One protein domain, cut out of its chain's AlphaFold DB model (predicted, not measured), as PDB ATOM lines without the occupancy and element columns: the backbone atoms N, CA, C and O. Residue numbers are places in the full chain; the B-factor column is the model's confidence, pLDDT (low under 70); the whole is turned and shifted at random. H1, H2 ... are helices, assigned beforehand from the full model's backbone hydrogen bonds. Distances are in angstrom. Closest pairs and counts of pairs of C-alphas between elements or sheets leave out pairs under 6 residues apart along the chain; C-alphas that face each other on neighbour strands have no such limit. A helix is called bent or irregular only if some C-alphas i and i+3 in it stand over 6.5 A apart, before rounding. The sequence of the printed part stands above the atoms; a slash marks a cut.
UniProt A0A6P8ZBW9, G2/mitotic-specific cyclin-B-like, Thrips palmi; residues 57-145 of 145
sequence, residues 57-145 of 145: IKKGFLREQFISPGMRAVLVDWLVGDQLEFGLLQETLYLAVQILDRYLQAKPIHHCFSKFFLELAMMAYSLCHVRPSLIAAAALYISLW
ATOM      1  N   ILE A  57     100.062  84.944 149.792       84.88
ATOM      2  CA  ILE A  57     101.505  85.169 149.957       84.88
ATOM      3  C   ILE A  57     101.754  85.671 151.386       84.88
ATOM      4  O   ILE A  57     101.300  86.749 151.775       84.88
ATOM      5  N   LYS A  58     102.475  84.889 152.201       84.88
ATOM      6  CA  LYS A  58     102.711  85.217 153.622       84.88
ATOM      7  C   LYS A  58     103.534  86.503 153.782       84.88
ATOM      8  O   LYS A  58     104.591  86.654 153.174       84.88
ATOM      9  N   LYS A  59     103.130  87.408 154.683       83.56
ATOM     10  CA  LYS A  59     103.883  88.650 154.949       83.56
ATOM     11  C   LYS A  59     105.289  88.355 155.485       83.56
ATOM     12  O   LYS A  59     105.473  87.835 156.586       83.56
ATOM     13  N   GLY A  60     106.302  88.746 154.714       80.75
ATOM     14  CA  GLY A  60     107.703  88.508 155.054       80.75
ATOM     15  C   GLY A  60     108.120  87.041 154.933       80.75
ATOM     16  O   GLY A  60     108.980  86.616 155.700       80.75
ATOM     17  N   PHE A  61     107.540  86.298 153.980       82.19
ATOM     18  CA  PHE A  61     107.913  84.915 153.637       82.19
ATOM     19  C   PHE A  61     109.415  84.723 153.365       82.19
ATOM     20  O   PHE A  61     109.932  83.621 153.494       82.19
ATOM     21  N   LEU A  62     110.125  85.804 153.032       78.75
ATOM     22  CA  LEU A  62     111.565  85.820 152.785       78.75
ATOM     23  C   LEU A  62     112.428  85.777 154.057       78.75
ATOM     24  O   LEU A  62     113.626  85.555 153.950       78.75
ATOM     25  N   ARG A  63     111.865  85.986 155.257       79.25
ATOM     26  CA  ARG A  63     112.648  86.053 156.512       79.25
ATOM     27  C   ARG A  63     113.367  84.750 156.860       79.25
ATOM     28  O   ARG A  63     114.435  84.794 157.455       79.25
ATOM     29  N   GLU A  64     112.777  83.618 156.496       74.00
ATOM     30  CA  GLU A  64     113.321  82.277 156.750       74.00
ATOM     31  C   GLU A  64     113.997  81.683 155.503       74.00
ATOM     32  O   GLU A  64     114.410  80.526 155.503       74.00
ATOM     33  N   GLN A  65     114.104  82.467 154.425       73.31
ATOM     34  CA  GLN A  65     114.696  82.043 153.161       73.31
ATOM     35  C   GLN A  65     116.099  82.626 152.998       73.31
ATOM     36  O   GLN A  65     116.433  83.681 153.528       73.31
ATOM     37  N   PHE A  66     116.913  81.965 152.178       71.38
ATOM     38  CA  PHE A  66     118.235  82.468 151.791       71.38
ATOM     39  C   PHE A  66     118.173  83.732 150.916       71.38
ATOM     40  O   PHE A  66     119.173  84.425 150.752       71.38
ATOM     41  N   ILE A  67     117.006  84.039 150.342       74.44
ATOM     42  CA  ILE A  67     116.806  85.211 149.488       74.44
ATOM     43  C   ILE A  67     116.459  86.426 150.312       74.44
ATOM     44  O   ILE A  67     115.415  86.486 150.959       74.44
ATOM     45  N   SER A  68     117.297  87.446 150.177       82.88
ATOM     46  CA  SER A  68     116.977  88.770 150.678       82.88
ATOM     47  C   SER A  68     115.909  89.449 149.805       82.88
ATOM     48  O   SER A  68     115.857  89.230 148.589       82.88
ATOM     49  N   PRO A  69     115.097  90.355 150.375       83.44
ATOM     50  CA  PRO A  69     114.193  91.204 149.597       83.44
ATOM     51  C   PRO A  69     114.895  91.962 148.459       83.44
ATOM     52  O   PRO A  69     114.297  92.170 147.407       83.44
ATOM     53  N   GLY A  70     116.174  92.318 148.639       83.88
ATOM     54  CA  GLY A  70     116.990  92.956 147.604       83.88
ATOM     55  C   GLY A  70     117.274  92.040 146.411       83.88
ATOM     56  O   GLY A  70     117.152  92.470 145.271       83.88
ATOM     57  N   MET A  71     117.567  90.758 146.649       79.56
ATOM     58  CA  MET A  71     117.740  89.781 145.564       79.56
ATOM     59  C   MET A  71     116.439  89.584 144.785       79.56
ATOM     60  O   MET A  71     116.464  89.572 143.558       79.56
ATOM     61  N   ARG A  72     115.295  89.505 145.480       85.94
ATOM     62  CA  ARG A  72     113.977  89.474 144.826       85.94
ATOM     63  C   ARG A  72     113.753  90.714 143.958       85.94
ATOM     64  O   ARG A  72     113.263  90.569 142.847       85.94
ATOM     65  N   ALA A  73     114.096  91.906 144.446       86.44
ATOM     66  CA  ALA A  73     113.935  93.139 143.677       86.44
ATOM     67  C   ALA A  73     114.737  93.103 142.370       86.44
ATOM     68  O   ALA A  73     114.178  93.410 141.326       86.44
ATOM     69  N   VAL A  74     115.991  92.636 142.414       83.94
ATOM     70  CA  VAL A  74     116.808  92.440 141.207       83.94
ATOM     71  C   VAL A  74     116.120  91.471 140.247       83.94
ATOM     72  O   VAL A  74     115.956  91.780 139.080       83.94
ATOM     73  N   LEU A  75     115.649  90.320 140.724       81.38
ATOM     74  CA  LEU A  75     114.988  89.322 139.873       81.38
ATOM     75  C   LEU A  75     113.713  89.843 139.202       81.38
ATOM     76  O   LEU A  75     113.456  89.528 138.045       81.38
ATOM     77  N   VAL A  76     112.923  90.638 139.924       85.50
ATOM     78  CA  VAL A  76     111.735  91.283 139.360       85.50
ATOM     79  C   VAL A  76     112.129  92.356 138.341       85.50
ATOM     80  O   VAL A  76     111.479  92.450 137.310       85.50
ATOM     81  N   ASP A  77     113.202  93.110 138.580       85.44
ATOM     82  CA  ASP A  77     113.739  94.094 137.630       85.44
ATOM     83  C   ASP A  77     114.168  93.438 136.305       85.44
ATOM     84  O   ASP A  77     113.791  93.904 135.231       85.44
ATOM     85  N   TRP A  78     114.835  92.279 136.369       84.06
ATOM     86  CA  TRP A  78     115.134  91.473 135.178       84.06
ATOM     87  C   TRP A  78     113.859  91.023 134.445       84.06
ATOM     88  O   TRP A  78     113.772  91.187 133.232       84.06
ATOM     89  N   LEU A  79     112.843  90.526 135.165       80.06
ATOM     90  CA  LEU A  79     111.558  90.128 134.562       80.06
ATOM     91  C   LEU A  79     110.827  91.296 133.886       80.06
ATOM     92  O   LEU A  79     110.142  91.090 132.885       80.06
ATOM     93  N   VAL A  80     110.950  92.510 134.426       86.25
ATOM     94  CA  VAL A  80     110.414  93.727 133.798       86.25
ATOM     95  C   VAL A  80     111.162  94.020 132.497       86.25
ATOM     96  O   VAL A  80     110.523  94.316 131.488       86.25
ATOM     97  N   GLY A  81     112.491  93.895 132.497       81.25
ATOM     98  CA  GLY A  81     113.307  94.019 131.286       81.25
ATOM     99  C   GLY A  81     112.863  93.051 130.187       81.25
ATOM    100  O   GLY A  81     112.566  93.486 129.072       81.25
ATOM    101  N   ASP A  82     112.709  91.772 130.532       80.75
ATOM    102  CA  ASP A  82     112.246  90.738 129.603       80.75
ATOM    103  C   ASP A  82     110.813  91.021 129.109       80.75
ATOM    104  O   ASP A  82     110.522  90.914 127.917       80.75
ATOM    105  N   GLN A  83     109.896  91.432 129.996       84.75
ATOM    106  CA  GLN A  83     108.515  91.760 129.617       84.75
ATOM    107  C   GLN A  83     108.453  92.875 128.566       84.75
ATOM    108  O   GLN A  83     107.653  92.783 127.628       84.75
ATOM    109  N   LEU A  84     109.293  93.901 128.710       84.38
ATOM    110  CA  LEU A  84     109.387  95.001 127.756       84.38
ATOM    111  C   LEU A  84     110.005  94.555 126.426       84.38
ATOM    112  O   LEU A  84     109.520  94.968 125.374       84.38
ATOM    113  N   GLU A  85     111.025  93.695 126.457       83.69
ATOM    114  CA  GLU A  85     111.673  93.170 125.248       83.69
ATOM    115  C   GLU A  85     110.717  92.309 124.406       83.69
ATOM    116  O   GLU A  85     110.685  92.428 123.179       83.69
ATOM    117  N   PHE A  86     109.886  91.487 125.055       78.19
ATOM    118  CA  PHE A  86     108.913  90.623 124.379       78.19
ATOM    119  C   PHE A  86     107.554  91.288 124.114       78.19
ATOM    120  O   PHE A  86     106.703  90.687 123.456       78.19
ATOM    121  N   GLY A  87     107.324  92.505 124.620       82.50
ATOM    122  CA  GLY A  87     106.047  93.208 124.483       82.50
ATOM    123  C   GLY A  87     104.872  92.484 125.152       82.50
ATOM    124  O   GLY A  87     103.758  92.506 124.626       82.50
ATOM    125  N   LEU A  88     105.106  91.804 126.282       81.06
ATOM    126  CA  LEU A  88     104.051  91.071 126.994       81.06
ATOM    127  C   LEU A  88     103.105  92.029 127.732       81.06
ATOM    128  O   LEU A  88     103.486  93.132 128.122       81.06
ATOM    129  N   LEU A  89     101.872  91.581 127.973       84.19
ATOM    130  CA  LEU A  89     100.889  92.302 128.783       84.19
ATOM    131  C   LEU A  89     101.357  92.438 130.237       84.19
ATOM    132  O   LEU A  89     102.034  91.562 130.781       84.19
ATOM    133  N   GLN A  90     100.933  93.517 130.895       85.75
ATOM    134  CA  GLN A  90     101.274  93.771 132.295       85.75
ATOM    135  C   GLN A  90     100.670  92.718 133.240       85.75
ATOM    136  O   GLN A  90     101.269  92.368 134.255       85.75
ATOM    137  N   GLU A  91      99.535  92.132 132.861       84.12
ATOM    138  CA  GLU A  91      98.901  91.005 133.555       84.12
ATOM    139  C   GLU A  91      99.837  89.789 133.632       84.12
ATOM    140  O   GLU A  91      99.951  89.154 134.681       84.12
ATOM    141  N   THR A  92     100.583  89.507 132.559       83.50
ATOM    142  CA  THR A  92     101.557  88.409 132.511       83.50
ATOM    143  C   THR A  92     102.687  88.621 133.514       83.50
ATOM    144  O   THR A  92     103.085  87.679 134.201       83.50
ATOM    145  N   LEU A  93     103.177  89.859 133.646       84.38
ATOM    146  CA  LEU A  93     104.194  90.208 134.638       84.38
ATOM    147  C   LEU A  93     103.662  90.009 136.063       84.38
ATOM    148  O   LEU A  93     104.339  89.394 136.888       84.38
ATOM    149  N   TYR A  94     102.440  90.468 136.352       86.38
ATOM    150  CA  TYR A  94     101.830  90.282 137.671       86.38
ATOM    151  C   TYR A  94     101.663  88.803 138.025       86.38
ATOM    152  O   TYR A  94     102.016  88.393 139.134       86.38
ATOM    153  N   LEU A  95     101.206  87.983 137.077       84.62
ATOM    154  CA  LEU A  95     101.089  86.538 137.268       84.62
ATOM    155  C   LEU A  95     102.455  85.879 137.494       84.62
ATOM    156  O   LEU A  95     102.590  85.056 138.402       84.62
ATOM    157  N   ALA A  96     103.478  86.264 136.728       83.06
ATOM    158  CA  ALA A  96     104.832  85.740 136.882       83.06
ATOM    159  C   ALA A  96     105.408  86.048 138.274       83.06
ATOM    160  O   ALA A  96     105.924  85.146 138.937       83.06
ATOM    161  N   VAL A  97     105.254  87.284 138.761       87.12
ATOM    162  CA  VAL A  97     105.691  87.685 140.111       87.12
ATOM    163  C   VAL A  97     104.903  86.941 141.193       87.12
ATOM    164  O   VAL A  97     105.486  86.466 142.167       87.12
ATOM    165  N   GLN A  98     103.593  86.766 141.014       86.12
ATOM    166  CA  GLN A  98     102.758  86.027 141.963       86.12
ATOM    167  C   GLN A  98     103.152  84.538 142.042       86.12
ATOM    168  O   GLN A  98     103.188  83.950 143.127       86.12
ATOM    169  N   ILE A  99     103.478  83.910 140.907       82.88
ATOM    170  CA  ILE A  99     103.999  82.535 140.853       82.88
ATOM    171  C   ILE A  99     105.376  82.457 141.512       82.88
ATOM    172  O   ILE A  99     105.602  81.547 142.315       82.88
ATOM    173  N   LEU A 100     106.262  83.412 141.213       82.25
ATOM    174  CA  LEU A 100     107.588  83.509 141.812       82.25
ATOM    175  C   LEU A 100     107.474  83.532 143.337       82.25
ATOM    176  O   LEU A 100     108.004  82.645 143.997       82.25
ATOM    177  N   ASP A 101     106.716  84.470 143.902       84.56
ATOM    178  CA  ASP A 101     106.589  84.641 145.353       84.56
ATOM    179  C   ASP A 101     106.016  83.405 146.054       84.56
ATOM    180  O   ASP A 101     106.507  82.997 147.112       84.56
ATOM    181  N   ARG A 102     105.038  82.732 145.436       82.81
ATOM    182  CA  ARG A 102     104.534  81.444 145.936       82.81
ATOM    183  C   ARG A 102     105.573  80.337 145.865       82.81
ATOM    184  O   ARG A 102     105.578  79.450 146.715       82.81
ATOM    185  N   TYR A 103     106.444  80.352 144.869       77.94
ATOM    186  CA  TYR A 103     107.516  79.374 144.778       77.94
ATOM    187  C   TYR A 103     108.574  79.614 145.863       77.94
ATOM    188  O   TYR A 103     108.988  78.677 146.552       77.94
ATOM    189  N   LEU A 104     108.950  80.879 146.070       77.94
ATOM    190  CA  LEU A 104     109.897  81.294 147.106       77.94
ATOM    191  C   LEU A 104     109.413  80.948 148.518       77.94
ATOM    192  O   LEU A 104     110.230  80.664 149.388       77.94
ATOM    193  N   GLN A 105     108.097  80.941 148.753       78.94
ATOM    194  CA  GLN A 105     107.541  80.540 150.048       78.94
ATOM    195  C   GLN A 105     107.641  79.026 150.309       78.94
ATOM    196  O   GLN A 105     107.595  78.606 151.464       78.94
ATOM    197  N   ALA A 106     107.708  78.203 149.257       75.31
ATOM    198  CA  ALA A 106     107.535  76.754 149.351       75.31
ATOM    199  C   ALA A 106     108.851  75.960 149.314       75.31
ATOM    200  O   ALA A 106     108.871  74.828 149.803       75.31
ATOM    201  N   LYS A 107     109.936  76.495 148.725       65.75
ATOM    202  CA  LYS A 107     111.193  75.744 148.542       65.75
ATOM    203  C   LYS A 107     112.463  76.557 148.822       65.75
ATOM    204  O   LYS A 107     112.553  77.703 148.390       65.75
ATOM    205  N   PRO A 108     113.496  75.932 149.428       58.06
ATOM    206  CA  PRO A 108     114.824  76.521 149.525       58.06
ATOM    207  C   PRO A 108     115.455  76.669 148.133       58.06
ATOM    208  O   PRO A 108     115.353  75.809 147.254       58.06
ATOM    209  N   ILE A 109     116.081  77.823 147.932       61.69
ATOM    210  CA  ILE A 109     116.094  78.522 146.645       61.69
ATOM    211  C   ILE A 109     117.226  78.142 145.682       61.69
ATOM    212  O   ILE A 109     117.085  78.343 144.474       61.69
ATOM    213  N   HIS A 110     118.347  77.626 146.190       55.72
ATOM    214  CA  HIS A 110     119.607  77.592 145.435       55.72
ATOM    215  C   HIS A 110     119.510  76.770 144.139       55.72
ATOM    216  O   HIS A 110     119.993  77.190 143.097       55.72
ATOM    217  N   HIS A 111     118.772  75.661 144.175       54.84
ATOM    218  CA  HIS A 111     118.580  74.761 143.033       54.84
ATOM    219  C   HIS A 111     117.421  75.187 142.103       54.84
ATOM    220  O   HIS A 111     117.188  74.598 141.046       54.84
ATOM    221  N   CYS A 112     116.633  76.183 142.515       56.94
ATOM    222  CA  CYS A 112     115.359  76.511 141.886       56.94
ATOM    223  C   CYS A 112     115.390  77.793 141.063       56.94
ATOM    224  O   CYS A 112     114.682  77.858 140.064       56.94
ATOM    225  N   PHE A 113     116.216  78.776 141.432       60.62
ATOM    226  CA  PHE A 113     116.407  79.963 140.595       60.62
ATOM    227  C   PHE A 113     117.002  79.610 139.244       60.62
ATOM    228  O   PHE A 113     116.456  80.014 138.225       60.62
ATOM    229  N   SER A 114     118.036  78.769 139.233       56.53
ATOM    230  CA  SER A 114     118.632  78.243 138.006       56.53
ATOM    231  C   SER A 114     117.613  77.492 137.150       56.53
ATOM    232  O   SER A 114     117.642  77.610 135.936       56.53
ATOM    233  N   LYS A 115     116.670  76.767 137.767       58.62
ATOM    234  CA  LYS A 115     115.613  76.049 137.045       58.62
ATOM    235  C   LYS A 115     114.526  76.986 136.501       58.62
ATOM    236  O   LYS A 115     114.126  76.824 135.358       58.62
ATOM    237  N   PHE A 116     114.076  77.955 137.295       65.25
ATOM    238  CA  PHE A 116     113.040  78.917 136.916       65.25
ATOM    239  C   PHE A 116     113.520  79.862 135.810       65.25
ATOM    240  O   PHE A 116     112.807  80.062 134.834       65.25
ATOM    241  N   PHE A 117     114.756  80.367 135.907       61.28
ATOM    242  CA  PHE A 117     115.375  81.163 134.844       61.28
ATOM    243  C   PHE A 117     115.579  80.347 133.564       61.28
ATOM    244  O   PHE A 117     115.381  80.871 132.477       61.28
ATOM    245  N   LEU A 118     115.928  79.058 133.672       58.09
ATOM    246  CA  LEU A 118     116.014  78.170 132.512       58.09
ATOM    247  C   LEU A 118     114.634  77.916 131.889       58.09
ATOM    248  O   LEU A 118     114.516  77.926 130.674       58.09
ATOM    249  N   GLU A 119     113.590  77.701 132.696       57.72
ATOM    250  CA  GLU A 119     112.212  77.511 132.216       57.72
ATOM    251  C   GLU A 119     111.647  78.782 131.554       57.72
ATOM    252  O   GLU A 119     111.025  78.678 130.498       57.72
ATOM    253  N   LEU A 120     111.939  79.975 132.089       60.22
ATOM    254  CA  LEU A 120     111.608  81.268 131.470       60.22
ATOM    255  C   LEU A 120     112.416  81.537 130.196       60.22
ATOM    256  O   LEU A 120     111.845  81.926 129.180       60.22
ATOM    257  N   ALA A 121     113.719  81.253 130.200       55.53
ATOM    258  CA  ALA A 121     114.555  81.360 129.006       55.53
ATOM    259  C   ALA A 121     114.149  80.340 127.927       55.53
ATOM    260  O   ALA A 121     114.267  80.622 126.743       55.53
ATOM    261  N   MET A 122     113.609  79.175 128.299       57.22
ATOM    262  CA  MET A 122     113.016  78.229 127.346       57.22
ATOM    263  C   MET A 122     111.681  78.717 126.762       57.22
ATOM    264  O   MET A 122     111.311  78.273 125.675       57.22
ATOM    265  N   MET A 123     110.973  79.632 127.437       57.12
ATOM    266  CA  MET A 123     109.844  80.368 126.849       57.12
ATOM    267  C   MET A 123     110.301  81.501 125.916       57.12
ATOM    268  O   MET A 123     109.519  81.916 125.057       57.12
ATOM    269  N   ALA A 124     111.559  81.951 126.005       57.31
ATOM    270  CA  ALA A 124     112.165  82.819 125.001       57.31
ATOM    271  C   ALA A 124     112.441  81.997 123.730       57.31
ATOM    272  O   ALA A 124     113.410  81.248 123.600       57.31
ATOM    273  N   TYR A 125     111.541  82.141 122.763       54.34
ATOM    274  CA  TYR A 125     111.473  81.444 121.473       54.34
ATOM    275  C   TYR A 125     112.771  81.470 120.618       54.34
ATOM    276  O   TYR A 125     112.860  80.791 119.591       54.34
ATOM    277  N   SER A 126     113.796  82.224 121.031       55.50
ATOM    278  CA  SER A 126     115.106  82.366 120.381       55.50
ATOM    279  C   SER A 126     116.051  81.169 120.585       55.50
ATOM    280  O   SER A 126     117.018  81.024 119.837       55.50
ATOM    281  N   LEU A 127     115.763  80.263 121.530       53.03
ATOM    282  CA  LEU A 127     116.555  79.046 121.782       53.03
ATOM    283  C   LEU A 127     116.102  77.811 120.983       53.03
ATOM    284  O   LEU A 127     116.669  76.733 121.161       53.03
ATOM    285  N   CYS A 128     115.139  77.943 120.062       54.97
ATOM    286  CA  CYS A 128     114.599  76.821 119.277       54.97
ATOM    287  C   CYS A 128     115.658  76.028 118.475       54.97
ATOM    288  O   CYS A 128     115.414  74.891 118.074       54.97
ATOM    289  N   HIS A 129     116.849  76.596 118.259       61.88
ATOM    290  CA  HIS A 129     117.977  75.940 117.589       61.88
ATOM    291  C   HIS A 129     118.902  75.126 118.502       61.88
ATOM    292  O   HIS A 129     119.741  74.371 118.002       61.88
ATOM    293  N   VAL A 130     118.775  75.232 119.824       67.25
ATOM    294  CA  VAL A 130     119.656  74.523 120.757       67.25
ATOM    295  C   VAL A 130     118.973  73.251 121.248       67.25
ATOM    296  O   VAL A 130     117.836  73.259 121.709       67.25
ATOM    297  N   ARG A 131     119.684  72.120 121.152       70.69
ATOM    298  CA  ARG A 131     119.169  70.815 121.591       70.69
ATOM    299  C   ARG A 131     118.796  70.869 123.083       70.69
ATOM    300  O   ARG A 131     119.681  71.170 123.890       70.69
ATOM    301  N   PRO A 132     117.562  70.488 123.473       63.78
ATOM    302  CA  PRO A 132     117.094  70.548 124.864       63.78
ATOM    303  C   PRO A 132     118.003  69.811 125.860       63.78
ATOM    304  O   PRO A 132     118.148  70.221 127.008       63.78
ATOM    305  N   SER A 133     118.687  68.756 125.402       75.12
ATOM    306  CA  SER A 133     119.648  67.987 126.199       75.12
ATOM    307  C   SER A 133     120.876  68.794 126.636       75.12
ATOM    308  O   SER A 133     121.433  68.529 127.697       75.12
ATOM    309  N   LEU A 134     121.315  69.771 125.837       75.12
ATOM    310  CA  LEU A 134     122.480  70.607 126.139       75.12
ATOM    311  C   LEU A 134     122.137  71.673 127.186       75.12
ATOM    312  O   LEU A 134     122.911  71.908 128.110       75.12
ATOM    313  N   ILE A 135     120.948  72.263 127.061       69.06
ATOM    314  CA  ILE A 135     120.412  73.257 127.997       69.06
ATOM    315  C   ILE A 135     120.215  72.612 129.376       69.06
ATOM    316  O   ILE A 135     120.668  73.144 130.388       69.06
ATOM    317  N   ALA A 136     119.634  71.409 129.408       64.06
ATOM    318  CA  ALA A 136     119.469  70.634 130.634       64.06
ATOM    319  C   ALA A 136     120.812  70.250 131.283       64.06
ATOM    320  O   ALA A 136     120.939  70.310 132.505       64.06
ATOM    321  N   ALA A 137     121.826  69.889 130.487       74.31
ATOM    322  CA  ALA A 137     123.156  69.555 130.997       74.31
ATOM    323  C   ALA A 137     123.870  70.771 131.615       74.31
ATOM    324  O   ALA A 137     124.466  70.648 132.683       74.31
ATOM    325  N   ALA A 138     123.771  71.946 130.986       65.69
ATOM    326  CA  ALA A 138     124.329  73.188 131.522       65.69
ATOM    327  C   ALA A 138     123.640  73.602 132.833       65.69
ATOM    328  O   ALA A 138     124.306  73.978 133.796       65.69
ATOM    329  N   ALA A 139     122.314  73.460 132.896       64.38
ATOM    330  CA  ALA A 139     121.541  73.731 134.103       64.38
ATOM    331  C   ALA A 139     121.898  72.776 135.250       64.38
ATOM    332  O   ALA A 139     122.097  73.222 136.376       64.38
ATOM    333  N   LEU A 140     122.028  71.475 134.966       61.22
ATOM    334  CA  LEU A 140     122.461  70.477 135.950       61.22
ATOM    335  C   LEU A 140     123.876  70.756 136.458       61.22
ATOM    336  O   LEU A 140     124.106  70.662 137.658       61.22
ATOM    337  N   TYR A 141     124.796  71.133 135.570       73.00
ATOM    338  CA  TYR A 141     126.166  71.479 135.943       73.00
ATOM    339  C   TYR A 141     126.223  72.677 136.905       73.00
ATOM    340  O   TYR A 141     126.914  72.613 137.916       73.00
ATOM    341  N   ILE A 142     125.454  73.736 136.630       65.06
ATOM    342  CA  ILE A 142     125.360  74.934 137.485       65.06
ATOM    343  C   ILE A 142     124.665  74.634 138.819       65.06
ATOM    344  O   ILE A 142     124.944  75.279 139.819       65.06
ATOM    345  N   SER A 143     123.755  73.661 138.842       59.44
ATOM    346  CA  SER A 143     122.952  73.329 140.019       59.44
ATOM    347  C   SER A 143     123.620  72.349 140.992       59.44
ATOM    348  O   SER A 143     123.106  72.109 142.085       59.44
ATOM    349  N   LEU A 144     124.740  71.754 140.576       66.69
ATOM    350  CA  LEU A 144     125.555  70.814 141.348       66.69
ATOM    351  C   LEU A 144     126.751  71.488 142.048       66.69
ATOM    352  O   LEU A 144     127.581  70.780 142.620       66.69
ATOM    353  N   TRP A 145     126.828  72.821 142.015       47.47
ATOM    354  CA  TRP A 145     127.851  73.638 142.670       47.47
ATOM    355  C   TRP A 145     127.234  74.699 143.582       47.47
ATOM    356  O   TRP A 145     126.179  75.262 143.212       47.47
TER     357      TRP A 145
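AT A GLANCE: This is residues 57 to 145 of the 145 residues of the protein "G2/mitotic-specific cyclin-B-like" of Thrips palmi (UniProt A0A6P8ZBW9). Two helical hairpins, H2 with H3 and H4 with H5, make a flat slab, with H4 in the middle and H5 along one edge. Short H1 sits at the end of H3. The printed part, 89 residues with helices H1 to H5 in order and no named strand, is all helix and only just compact, close to loose: radius of gyration of the C-alphas 14.1 A, spans 42 by 34 by 18 A.

HOW THE PARTS SIT: H2, residues 69 to 86, touches H3, residues 90 to 106, with residues 76 to 83 and 90 to 97 alone; the closest C-alphas, of Gln 83 and Leu 93, are 6.8 A apart. This hairpin runs opposite ways at a shallow tilt of 33 degrees, only just short of steep. H4, residues 110 to 123, is near both. It touches H5, residues 132 to 143, in a hairpin, opposite ways at a shallow 24 degrees; the closest C-alphas, of His 111 and Ser 143, are 5.5 A apart. H1, residues 61 to 64, touches H3 at residues 104 to 105 alone, the C-alphas of Phe 61 and Gln 105 being closest at 5.7 A. O i to N i+4 pairs are all within hydrogen-bond range in H2 and H5, 12 of 13 in H3 and 8 of 10 in H4; H1 is too short for one.

IN THESE COORDINATES: From first to last C-alpha H2 measures 25.8 A, H3 24.9 A, H4 21.2 A, H5 16.5 A and H1, only just irregular, 6.8 A. H2 begins at C-alpha 69 (114.193, 91.204, 149.597); H5 ends at C-alpha 143 (122.952, 73.329, 140.019).

THE WHOLE: The farthest C-alphas, of Lys 59 and His 129, are 41.9 A apart. The printed part has no cut and no long link. In this model 34 residues are under pLDDT 70, among them 107 to 130.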